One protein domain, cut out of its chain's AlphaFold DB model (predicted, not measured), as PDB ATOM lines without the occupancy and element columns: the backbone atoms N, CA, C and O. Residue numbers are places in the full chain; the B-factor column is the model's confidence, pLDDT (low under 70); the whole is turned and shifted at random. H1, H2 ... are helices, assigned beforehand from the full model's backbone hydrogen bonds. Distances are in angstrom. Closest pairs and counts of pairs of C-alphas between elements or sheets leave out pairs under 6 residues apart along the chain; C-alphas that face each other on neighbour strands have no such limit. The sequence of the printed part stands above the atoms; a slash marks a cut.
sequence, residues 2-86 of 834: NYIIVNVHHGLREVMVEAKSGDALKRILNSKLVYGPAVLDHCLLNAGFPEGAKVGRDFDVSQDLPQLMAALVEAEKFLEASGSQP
ATOM      1  N   ASN A   2     116.815 159.194 102.225       41.31
ATOM      2  CA  ASN A   2     116.242 158.649 100.960       41.31
ATOM      3  C   ASN A   2     117.200 158.252  99.804       41.31
ATOM      4  O   ASN A   2     116.793 157.509  98.915       41.31
ATOM      5  N   TYR A   3     118.445 158.732  99.778       39.00
ATOM      6  CA  TYR A   3     119.433 158.424  98.737       39.00
ATOM      7  C   TYR A   3     119.942 156.969  98.762       39.00
ATOM      8  O   TYR A   3     120.325 156.447  97.718       39.00
ATOM      9  N   ILE A   4     119.940 156.308  99.929       47.78
ATOM     10  CA  ILE A   4     120.302 154.882 100.035       47.78
ATOM     11  C   ILE A   4     119.155 154.032  99.483       47.78
ATOM     12  O   ILE A   4     119.365 153.259  98.550       47.78
ATOM     13  N   ILE A   5     117.937 154.267  99.985       50.53
ATOM     14  CA  ILE A   5     116.695 153.604  99.559       50.53
ATOM     15  C   ILE A   5     116.579 153.580  98.029       50.53
ATOM     16  O   ILE A   5     116.517 152.507  97.437       50.53
ATOM     17  N   VAL A   6     116.603 154.745  97.368       49.00
ATOM     18  CA  VAL A   6     116.337 154.835  95.918       49.00
ATOM     19  C   VAL A   6     117.397 154.117  95.072       49.00
ATOM     20  O   VAL A   6     117.032 153.420  94.126       49.00
ATOM     21  N   ASN A   7     118.684 154.227  95.417       48.91
ATOM     22  CA  ASN A   7     119.753 153.584  94.643       48.91
ATOM     23  C   ASN A   7     119.806 152.064  94.870       48.91
ATOM     24  O   ASN A   7     119.968 151.306  93.912       48.91
ATOM     25  N   VAL A   8     119.598 151.596  96.107       55.78
ATOM     26  CA  VAL A   8     119.504 150.156  96.405       55.78
ATOM     27  C   VAL A   8     118.258 149.547  95.744       55.78
ATOM     28  O   VAL A   8     118.339 148.461  95.176       55.78
ATOM     29  N   HIS A   9     117.125 150.261  95.721       57.38
ATOM     30  CA  HIS A   9     115.866 149.813  95.100       57.38
ATOM     31  C   HIS A   9     115.932 149.561  93.582       57.38
ATOM     32  O   HIS A   9     115.019 148.912  93.057       57.38
ATOM     33  N   HIS A  10     116.943 150.077  92.871       56.50
ATOM     34  CA  HIS A  10     117.134 149.796  91.444       56.50
ATOM     35  C   HIS A  10     117.955 148.513  91.255       56.50
ATOM     36  O   HIS A  10     117.418 147.505  90.792       56.50
ATOM     37  N   GLY A  11     119.203 148.508  91.740       64.06
ATOM     38  CA  GLY A  11     120.121 147.374  91.583       64.06
ATOM     39  C   GLY A  11     119.653 146.081  92.263       64.06
ATOM     40  O   GLY A  11     120.005 144.993  91.815       64.06
ATOM     41  N   LEU A  12     118.807 146.152  93.303       70.44
ATOM     42  CA  LEU A  12     118.237 144.941  93.904       70.44
ATOM     43  C   LEU A  12     117.347 144.165  92.918       70.44
ATOM     44  O   LEU A  12     117.305 142.942  92.985       70.44
ATOM     45  N   ARG A  13     116.648 144.844  91.996       70.81
ATOM     46  CA  ARG A  13     115.766 144.172  91.022       70.81
ATOM     47  C   ARG A  13     116.577 143.403  89.994       70.81
ATOM     48  O   ARG A  13     116.276 142.246  89.734       70.81
ATOM     49  N   GLU A  14     117.629 144.030  89.480       71.00
ATOM     50  CA  GLU A  14     118.584 143.420  88.554       71.00
ATOM     51  C   GLU A  14     119.222 142.181  89.203       71.00
ATOM     52  O   GLU A  14     119.137 141.088  88.652       71.00
ATOM     53  N   VAL A  15     119.703 142.300  90.447       75.50
ATOM     54  CA  VAL A  15     120.269 141.174  91.212       75.50
ATOM     55  C   VAL A  15     119.249 140.057  91.506       75.50
ATOM     56  O   VAL A  15     119.634 138.891  91.560       75.50
ATOM     57  N   MET A  16     117.959 140.366  91.690       74.31
ATOM     58  CA  MET A  16     116.913 139.337  91.828       74.31
ATOM     59  C   MET A  16     116.570 138.653  90.493       74.31
ATOM     60  O   MET A  16     116.171 137.494  90.509       74.31
ATOM     61  N   VAL A  17     116.742 139.331  89.353       75.31
ATOM     62  CA  VAL A  17     116.539 138.766  88.004       75.31
ATOM     63  C   VAL A  17     117.754 137.948  87.534       75.31
ATOM     64  O   VAL A  17     117.586 136.956  86.831       75.31
ATOM     65  N   GLU A  18     118.969 138.307  87.957       76.62
ATOM     66  CA  GLU A  18     120.196 137.524  87.722       76.62
ATOM     67  C   GLU A  18     120.327 136.282  88.633       76.62
ATOM     68  O   GLU A  18     121.153 135.400  88.377       76.62
ATOM     69  N   ALA A  19     119.534 136.200  89.708       76.56
ATOM     70  CA  ALA A  19     119.551 135.086  90.651       76.56
ATOM     71  C   ALA A  19     119.046 133.776  90.020       76.56
ATOM     72  O   ALA A  19     118.074 133.758  89.265       76.56
ATOM     73  N   LYS A  20     119.675 132.643  90.358       77.19
ATOM     74  CA  LYS A  20     119.308 131.341  89.781       77.19
ATOM     75  C   LYS A  20     118.229 130.664  90.621       77.19
ATOM     76  O   LYS A  20     118.295 130.659  91.849       77.19
ATOM     77  N   SER A  21     117.264 130.019  89.966       73.62
ATOM     78  CA  SER A  21     116.242 129.229  90.662       73.62
ATOM     79  C   SER A  21     116.883 128.180  91.578       73.62
ATOM     80  O   SER A  21     117.710 127.378  91.144       73.62
ATOM     81  N   GLY A  22     116.495 128.190  92.854       75.44
ATOM     82  CA  GLY A  22     117.082 127.368  93.914       75.44
ATOM     83  C   GLY A  22     118.122 128.074  94.795       75.44
ATOM     84  O   GLY A  22     118.469 127.520  95.844       75.44
ATOM     85  N   ASP A  23     118.582 129.281  94.443       82.19
ATOM     86  CA  ASP A  23     119.395 130.110  95.339       82.19
ATOM     87  C   ASP A  23     118.592 130.559  96.570       82.19
ATOM     88  O   ASP A  23     117.427 130.949  96.476       82.19
ATOM     89  N   ALA A  24     119.228 130.529  97.743       83.12
ATOM     90  CA  ALA A  24     118.627 131.005  98.986       83.12
ATOM     91  C   ALA A  24     118.556 132.540  98.999       83.12
ATOM     92  O   ALA A  24     119.595 133.207  98.958       83.12
ATOM     93  N   LEU A  25     117.344 133.090  99.125       81.19
ATOM     94  CA  LEU A  25     117.057 134.527  99.045       81.19
ATOM     95  C   LEU A  25     117.933 135.339 100.018       81.19
ATOM     96  O   LEU A  25     118.618 136.283  99.619       81.19
ATOM     97  N   LYS A  26     118.022 134.873 101.272       79.88
ATOM     98  CA  LYS A  26     118.900 135.409 102.327       79.88
ATOM     99  C   LYS A  26     120.350 135.614 101.868       79.88
ATOM    100  O   LYS A  26     120.937 136.655 102.147       79.88
ATOM    101  N   ARG A  27     120.938 134.631 101.170       81.44
ATOM    102  CA  ARG A  27     122.355 134.653 100.756       81.44
ATOM    103  C   ARG A  27     122.628 135.757  99.740       81.44
ATOM    104  O   ARG A  27     123.665 136.407  99.821       81.44
ATOM    105  N   ILE A  28     121.703 135.965  98.805       81.31
ATOM    106  CA  ILE A  28     121.826 137.004  97.781       81.31
ATOM    107  C   ILE A  28     121.708 138.383  98.443       81.31
ATOM    108  O   ILE A  28     122.598 139.220  98.286       81.31
ATOM    109  N   LEU A  29     120.666 138.587  99.256       80.44
ATOM    110  CA  LEU A  29     120.400 139.850  99.954       80.44
ATOM    111  C   LEU A  29     121.560 140.259 100.880       80.44
ATOM    112  O   LEU A  29     122.063 141.377 100.780       80.44
ATOM    113  N   ASN A  30     122.067 139.333 101.699       80.81
ATOM    114  CA  ASN A  30     123.198 139.557 102.611       80.81
ATOM    115  C   ASN A  30     124.539 139.827 101.883       80.81
ATOM    116  O   ASN A  30     125.528 140.157 102.530       80.81
ATOM    117  N   SER A  31     124.610 139.679 100.553       79.69
ATOM    118  CA  SER A  31     125.799 140.038  99.757       79.69
ATOM    119  C   SER A  31     125.752 141.456  99.168       79.69
ATOM    120  O   SER A  31     126.759 141.934  98.647       79.69
ATOM    121  N   LYS A  32     124.588 142.122  99.220       76.50
ATOM    122  CA  LYS A  32     124.344 143.453  98.627       76.50
ATOM    123  C   LYS A  32     123.815 144.489  99.623       76.50
ATOM    124  O   LYS A  32     123.848 145.680  99.325       76.50
ATOM    125  N   LEU A  33     123.313 144.050 100.774       77.44
ATOM    126  CA  LEU A  33     122.739 144.894 101.819       77.44
ATOM    127  C   LEU A  33     123.663 144.969 103.038       77.44
ATOM    128  O   LEU A  33     124.426 144.048 103.311       77.44
ATOM    129  N   VAL A  34     123.550 146.063 103.792       76.25
ATOM    130  CA  VAL A  34     124.338 146.319 105.016       76.25
ATOM    131  C   VAL A  34     123.710 145.641 106.253       76.25
ATOM    132  O   VAL A  34     124.305 145.607 107.327       76.25
ATOM    133  N   TYR A  35     122.503 145.082 106.120       78.88
ATOM    134  CA  TYR A  35     121.776 144.421 107.205       78.88
ATOM    135  C   TYR A  35     122.376 143.053 107.550       78.88
ATOM    136  O   TYR A  35     122.657 142.246 106.666       78.88
ATOM    137  N   GLY A  36     122.507 142.766 108.848       77.75
ATOM    138  CA  GLY A  36     122.973 141.466 109.328       77.75
ATOM    139  C   GLY A  36     121.974 140.324 109.059       77.75
ATOM    140  O   GLY A  36     120.761 140.556 109.015       77.75
ATOM    141  N   PRO A  37     122.450 139.068 108.957       83.12
ATOM    142  CA  PRO A  37     121.639 137.931 108.512       83.12
ATOM    143  C   PRO A  37     120.444 137.613 109.422       83.12
ATOM    144  O   PRO A  37     119.448 137.089 108.935       83.12
ATOM    145  N   ALA A  38     120.526 137.924 110.719       83.12
ATOM    146  CA  ALA A  38     119.442 137.700 111.679       83.12
ATOM    147  C   ALA A  38     118.304 138.738 111.569       83.12
ATOM    148  O   ALA A  38     117.151 138.403 111.829       83.12
ATOM    149  N   VAL A  39     118.614 139.970 111.136       84.88
ATOM    150  CA  VAL A  39     117.613 141.018 110.854       84.88
ATOM    151  C   VAL A  39     116.893 140.708 109.541       84.88
ATOM    152  O   VAL A  39     115.671 140.807 109.472       84.88
ATOM    153  N   LEU A  40     117.637 140.266 108.519       84.94
ATOM    154  CA  LEU A  40     117.059 139.829 107.245       84.94
ATOM    155  C   LEU A  40     116.066 138.673 107.440       84.94
ATOM    156  O   LEU A  40     114.952 138.757 106.932       84.94
ATOM    157  N   ASP A  41     116.424 137.641 108.212       85.12
ATOM    158  CA  ASP A  41     115.497 136.546 108.541       85.12
ATOM    159  C   ASP A  41     114.246 137.051 109.267       85.12
ATOM    160  O   ASP A  41     113.134 136.673 108.896       85.12
ATOM    161  N   HIS A  42     114.407 137.934 110.259       85.81
ATOM    162  CA  HIS A  42     113.277 138.469 111.013       85.81
ATOM    163  C   HIS A  42     112.283 139.206 110.111       85.81
ATOM    164  O   HIS A  42     111.086 138.920 110.164       85.81
ATOM    165  N   CYS A  43     112.769 140.115 109.264       85.12
ATOM    166  CA  CYS A  43     111.919 140.900 108.373       85.12
ATOM    167  C   CYS A  43     111.296 140.037 107.262       85.12
ATOM    168  O   CYS A  43     110.131 140.237 106.922       85.12
ATOM    169  N   LEU A  44     112.004 139.022 106.749       85.44
ATOM    170  CA  LEU A  44     111.431 138.047 105.811       85.44
ATOM    171  C   LEU A  44     110.311 137.213 106.467       85.44
ATOM    172  O   LEU A  44     109.255 137.031 105.862       85.44
ATOM    173  N   LEU A  45     110.490 136.781 107.721       85.31
ATOM    174  CA  LEU A  45     109.474 136.067 108.509       85.31
ATOM    175  C   LEU A  45     108.316 136.970 108.974       85.31
ATOM    176  O   LEU A  45     107.211 136.475 109.223       85.31
ATOM    177  N   ASN A  46     108.523 138.283 109.102       84.50
ATOM    178  CA  ASN A  46     107.448 139.260 109.317       84.50
ATOM    179  C   ASN A  46     106.630 139.459 108.037       84.50
ATOM    180  O   ASN A  46     105.404 139.383 108.092       84.50
ATOM    181  N   ALA A  47     107.300 139.571 106.889       84.38
ATOM    182  CA  ALA A  47     106.680 139.603 105.567       84.38
ATOM    183  C   ALA A  47     106.109 138.247 105.094       84.38
ATOM    184  O   ALA A  47     105.531 138.181 104.014       84.38
ATOM    185  N   GLY A  48     106.218 137.177 105.890       81.25
ATOM    186  CA  GLY A  48     105.540 135.896 105.654       81.25
ATOM    187  C   GLY A  48     106.288 134.884 104.780       81.25
ATOM    188  O   GLY A  48     105.728 133.830 104.483       81.25
ATOM    189  N   PHE A  49     107.540 135.152 104.399       85.50
ATOM    190  CA  PHE A  49     108.372 134.183 103.680       85.50
ATOM    191  C   PHE A  49     108.838 133.046 104.608       85.50
ATOM    192  O   PHE A  49     109.087 133.289 105.792       85.50
ATOM    193  N   PRO A  50     108.983 131.803 104.109       80.75
ATOM    194  CA  PRO A  50     109.442 130.684 104.925       80.75
ATOM    195  C   PRO A  50     110.930 130.789 105.292       80.75
ATOM    196  O   PRO A  50     111.748 131.359 104.566       80.75
ATOM    197  N   GLU A  51     111.296 130.173 106.415       75.88
ATOM    198  CA  GLU A  51     112.674 130.106 106.907       75.88
ATOM    199  C   GLU A  51     113.588 129.418 105.871       75.88
ATOM    200  O   GLU A  51     113.437 128.234 105.571       75.88
ATOM    201  N   GLY A  52     114.521 130.176 105.284       76.25
ATOM    202  CA  GLY A  52     115.414 129.686 104.226       76.25
ATOM    203  C   GLY A  52     114.843 129.691 102.796       76.25
ATOM    204  O   GLY A  52     115.380 128.968 101.953       76.25
ATOM    205  N   ALA A  53     113.801 130.490 102.519       82.19
ATOM    206  CA  ALA A  53     113.150 130.645 101.208       82.19
ATOM    207  C   ALA A  53     114.110 130.723 100.001       82.19
ATOM    208  O   ALA A  53     115.158 131.386 100.051       82.19
ATOM    209  N   LYS A  54     113.727 130.081  98.887       84.69
ATOM    210  CA  LYS A  54     114.521 130.012  97.651       84.69
ATOM    211  C   LYS A  54     113.839 130.670  96.456       84.69
ATOM    212  O   LYS A  54     112.654 130.453  96.199       84.69
ATOM    213  N   VAL A  55     114.634 131.401  95.676       81.31
ATOM    214  CA  VAL A  55     114.212 132.035  94.418       81.31
ATOM    215  C   VAL A  55     113.661 130.974  93.461       81.31
ATOM    216  O   VAL A  55     114.265 129.912  93.294       81.31
ATOM    217  N   GLY A  56     112.503 131.235  92.852       71.75
ATOM    218  CA  GLY A  56     111.865 130.340  91.881       71.75
ATOM    219  C   GLY A  56     111.178 129.101  92.477       71.75
ATOM    220  O   GLY A  56     110.731 128.243  91.718       71.75
ATOM    221  N   ARG A  57     111.087 128.989  93.810       74.25
ATOM    222  CA  ARG A  57     110.284 127.963  94.502       74.25
ATOM    223  C   ARG A  57     109.390 128.570  95.579       74.25
ATOM    224  O   ARG A  57     108.199 128.289  95.604       74.25
ATOM    225  N   ASP A  58     109.985 129.372  96.456       74.81
ATOM    226  CA  ASP A  58     109.339 129.957  97.635       74.81
ATOM    227  C   ASP A  58     109.359 131.508  97.580       74.81
ATOM    228  O   ASP A  58     109.092 132.167  98.583       74.81
ATOM    229  N   PHE A  59     109.736 132.069  96.420       78.81
ATOM    230  CA  PHE A  59     109.789 133.501  96.096       78.81
ATOM    231  C   PHE A  59     109.746 133.715  94.565       78.81
ATOM    232  O   PHE A  59     110.624 133.206  93.854       78.81
ATOM    233  N   ASP A  60     108.771 134.480  94.063       79.88
ATOM    234  CA  ASP A  60     108.662 134.960  92.675       79.88
ATOM    235  C   ASP A  60     109.015 136.455  92.581       79.88
ATOM    236  O   ASP A  60     108.340 137.324  93.134       79.88
ATOM    237  N   VAL A  61     110.046 136.760  91.789       74.44
ATOM    238  CA  VAL A  61     110.559 138.115  91.518       74.44
ATOM    239  C   VAL A  61     109.484 139.056  90.943       74.44
ATOM    240  O   VAL A  61     109.589 140.274  91.086       74.44
ATOM    241  N   SER A  62     108.439 138.514  90.316       73.00
ATOM    242  CA  SER A  62     107.353 139.282  89.691       73.00
ATOM    243  C   SER A  62     106.249 139.682  90.676       73.00
ATOM    244  O   SER A  62     105.629 140.731  90.500       73.00
ATOM    245  N   GLN A  63     105.993 138.852  91.692       78.69
ATOM    246  CA  GLN A  63     104.836 138.972  92.592       78.69
ATOM    247  C   GLN A  63     105.240 139.389  94.010       78.69
ATOM    248  O   GLN A  63     104.637 140.294  94.582       78.69
ATOM    249  N   ASP A  64     106.303 138.789  94.547       81.69
ATOM    250  CA  ASP A  64     106.711 138.932  95.949       81.69
ATOM    251  C   ASP A  64     107.667 140.112  96.182       81.69
ATOM    252  O   ASP A  64     107.900 140.543  97.314       81.69
ATOM    253  N   LEU A  65     108.225 140.677  95.109       79.12
ATOM    254  CA  LEU A  65     109.179 141.784  95.163       79.12
ATOM    255  C   LEU A  65     108.667 143.025  95.933       79.12
ATOM    256  O   LEU A  65     109.449 143.569  96.713       79.12
ATOM    257  N   PRO A  66     107.401 143.489  95.821       80.62
ATOM    258  CA  PRO A  66     106.891 144.589  96.650       80.62
ATOM    259  C   PRO A  66     106.878 144.256  98.152       80.62
ATOM    260  O   PRO A  66     107.162 145.122  98.978       80.62
ATOM    261  N   GLN A  67     106.589 142.999  98.493       82.50
ATOM    262  CA  GLN A  67     106.520 142.479  99.861       82.50
ATOM    263  C   GLN A  67     107.927 142.311 100.460       82.50
ATOM    264  O   GLN A  67     108.158 142.672 101.615       82.50
ATOM    265  N   LEU A  68     108.906 141.912  99.640       82.38
ATOM    266  CA  LEU A  68     110.331 141.997  99.964       82.38
ATOM    267  C   LEU A  68     110.785 143.451 100.193       82.38
ATOM    268  O   LEU A  68     111.463 143.717 101.183       82.38
ATOM    269  N   MET A  69     110.402 144.413  99.342       79.25
ATOM    270  CA  MET A  69     110.785 145.816  99.570       79.25
ATOM    271  C   MET A  69     110.190 146.373 100.873       79.25
ATOM    272  O   MET A  69     110.866 147.128 101.571       79.25
ATOM    273  N   ALA A  70     108.968 145.972 101.243       82.12
ATOM    274  CA  ALA A  70     108.380 146.323 102.537       82.12
ATOM    275  C   ALA A  70     109.199 145.758 103.715       82.12
ATOM    276  O   ALA A  70     109.489 146.497 104.657       82.12
ATOM    277  N   ALA A  71     109.653 144.501 103.622       83.56
ATOM    278  CA  ALA A  71     110.545 143.884 104.610       83.56
ATOM    279  C   ALA A  71     111.890 144.629 104.743       83.56
ATOM    280  O   ALA A  71     112.413 144.783 105.844       83.56
ATOM    281  N   LEU A  72     112.452 145.135 103.640       82.44
ATOM    282  CA  LEU A  72     113.712 145.889 103.674       82.44
ATOM    283  C   LEU A  72     113.559 147.292 104.285       82.44
ATOM    284  O   LEU A  72     114.467 147.747 104.978       82.44
ATOM    285  N   VAL A  73     112.407 147.944 104.102       82.88
ATOM    286  CA  VAL A  73     112.056 149.195 104.806       82.88
ATOM    287  C   VAL A  73     111.798 148.947 106.300       82.88
ATOM    288  O   VAL A  73     111.985 149.841 107.125       82.88
ATOM    289  N   GLU A  74     111.386 147.739 106.688       81.88
ATOM    290  CA  GLU A  74     111.321 147.330 108.095       81.88
ATOM    291  C   GLU A  74     112.725 147.120 108.691       81.88
ATOM    292  O   GLU A  74     113.016 147.636 109.770       81.88
ATOM    293  N   ALA A  75     113.629 146.461 107.957       82.25
ATOM    294  CA  ALA A  75     115.026 146.273 108.360       82.25
ATOM    295  C   ALA A  75     115.783 147.606 108.547       82.25
ATOM    296  O   ALA A  75     116.578 147.735 109.480       82.25
ATOM    297  N   GLU A  76     115.503 148.616 107.714       81.75
ATOM    298  CA  GLU A  76     116.070 149.965 107.861       81.75
ATOM    299  C   GLU A  76     115.626 150.628 109.178       81.75
ATOM    300  O   GLU A  76     116.458 151.174 109.901       81.75
ATOM    301  N   LYS A  77     114.351 150.486 109.570       82.44
ATOM    302  CA  LYS A  77     113.836 151.003 110.855       82.44
ATOM    303  C   LYS A  77     114.484 150.329 112.063       82.44
ATOM    304  O   LYS A  77     114.766 151.007 113.047       82.44
ATOM    305  N   PHE A  78     114.741 149.019 112.006       80.25
ATOM    306  CA  PHE A  78     115.489 148.322 113.062       80.25
ATOM    307  C   PHE A  78     116.918 148.872 113.201       80.25
ATOM    308  O   PHE A  78     117.411 149.028 114.321       80.25
ATOM    309  N   LEU A  79     117.563 149.221 112.083       78.81
ATOM    310  CA  LEU A  79     118.887 149.843 112.083       78.81
ATOM    311  C   LEU A  79     118.843 151.270 112.665       78.81
ATOM    312  O   LEU A  79     119.624 151.574 113.568       78.81
ATOM    313  N   GLU A  80     117.899 152.115 112.237       79.31
ATOM    314  CA  GLU A  80     117.711 153.473 112.783       79.31
ATOM    315  C   GLU A  80     117.369 153.465 114.285       79.31
ATOM    316  O   GLU A  80     117.907 154.271 115.053       79.31
ATOM    317  N   ALA A  81     116.536 152.524 114.742       78.06
ATOM    318  CA  ALA A  81     116.219 152.343 116.159       78.06
ATOM    319  C   ALA A  81     117.467 151.978 116.981       78.06
ATOM    320  O   ALA A  81     117.706 152.569 118.036       78.06
ATOM    321  N   SER A  82     118.306 151.064 116.473       73.25
ATOM    322  CA  SER A  82     119.530 150.623 117.162       73.25
ATOM    323  C   SER A  82     120.568 151.735 117.374       73.25
ATOM    324  O   SER A  82     121.346 151.670 118.324       73.25
ATOM    325  N   GLY A  83     120.564 152.768 116.521       70.06
ATOM    326  CA  GLY A  83     121.467 153.920 116.619       70.06
ATOM    327  C   GLY A  83     120.913 155.125 117.390       70.06
ATOM    328  O   GLY A  83     121.660 156.072 117.628       70.06
ATOM    329  N   SER A  84     119.626 155.127 117.758       71.12
ATOM    330  CA  SER A  84     118.941 156.305 118.322       71.12
ATOM    331  C   SER A  84     118.400 156.125 119.743       71.12
ATOM    332  O   SER A  84     118.150 157.124 120.419       71.12
ATOM    333  N   GLN A  85     118.238 154.887 120.224       70.69
ATOM    334  CA  GLN A  85     117.731 154.590 121.569       70.69
ATOM    335  C   GLN A  85     118.536 153.470 122.252       70.69
ATOM    336  O   GLN A  85     119.068 152.591 121.570       70.69
ATOM    337  N   PRO A  86     118.630 153.456 123.598       73.62
ATOM    338  CA  PRO A  86     119.254 152.354 124.325       73.62
ATOM    339  C   PRO A  86     118.418 151.074 124.173       73.62
ATOM    340  O   PRO A  86     117.352 150.940 124.770       73.62
TER     341      PRO A  86
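What this domain is: This is residues 2 to 86 of the 834 residues of an uncharacterized protein of Branchiostoma floridae (UniProt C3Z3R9). A long helix, H4, has the shorter H3 packed across it at a slant, while H1 runs loosely alongside on another side and the short H2 sits between H1 and H3. The last residues, 80 to 86, stick out free, and loops gather at the other end of the long axis. The printed part has 85 residues with four named helices, in the order H1, H2, H3, H4, and no named strand; the class is all helix. It is compact, with a radius of gyration of the C-alphas of 12.6 A, yet only just elongated, spanning 40 by 27 by 20 A.

Where its parts are: Find C-alpha 65 at (109.179, 141.784, 95.163); from there H4, residues 65 to 84, runs 29.0 A to C-alpha 84 at (118.941, 156.305, 118.322). H3 is residues 37 to 46, 14.3 A long. H2 is residues 25 to 29. H1, residues 3 to 18, begins at C-alpha 3 at (119.433, 158.424, 98.737), runs 23.6 A and has a kink of 26 degrees near residue 11.

How they stand to each other: Look at Cys 43 and Ala 71: their C-alphas, 5.0 A apart, are the closest where H3 and H4 touch, at a steep tilt of 56 degrees, opposite ways. H2 and H3 only just touch, with 3 pairs of C-alphas within 8 A, the closest being Lys 26 and Leu 40 at 6.9 A. H1 is close but not clearly touching H4, the closest C-alphas being His 9 and Met 69 at 7.9 A; their tilt is steep, 40 degrees, opposite ways. H1 is likewise close but not clearly touching H2, with the C-alphas of Val 15 and Ile 28 closest at 7.9 A. H1 and H3 are apart, as are H2 and H4. In H2, H3 and H4 every O i to N i+4 pair is within hydrogen-bond range; in H1, 7 of 12 are.

The domain as a whole: The C-alphas farthest apart are those of Ser 21 and Pro 86, at 41.0 A. The printed part has no cut. The link from H3 to H4, residues 47 to 64, is long. Confidence is low at residues 2 to 11, which are under 70 in pLDDT; the mean of the printed part is 75.9.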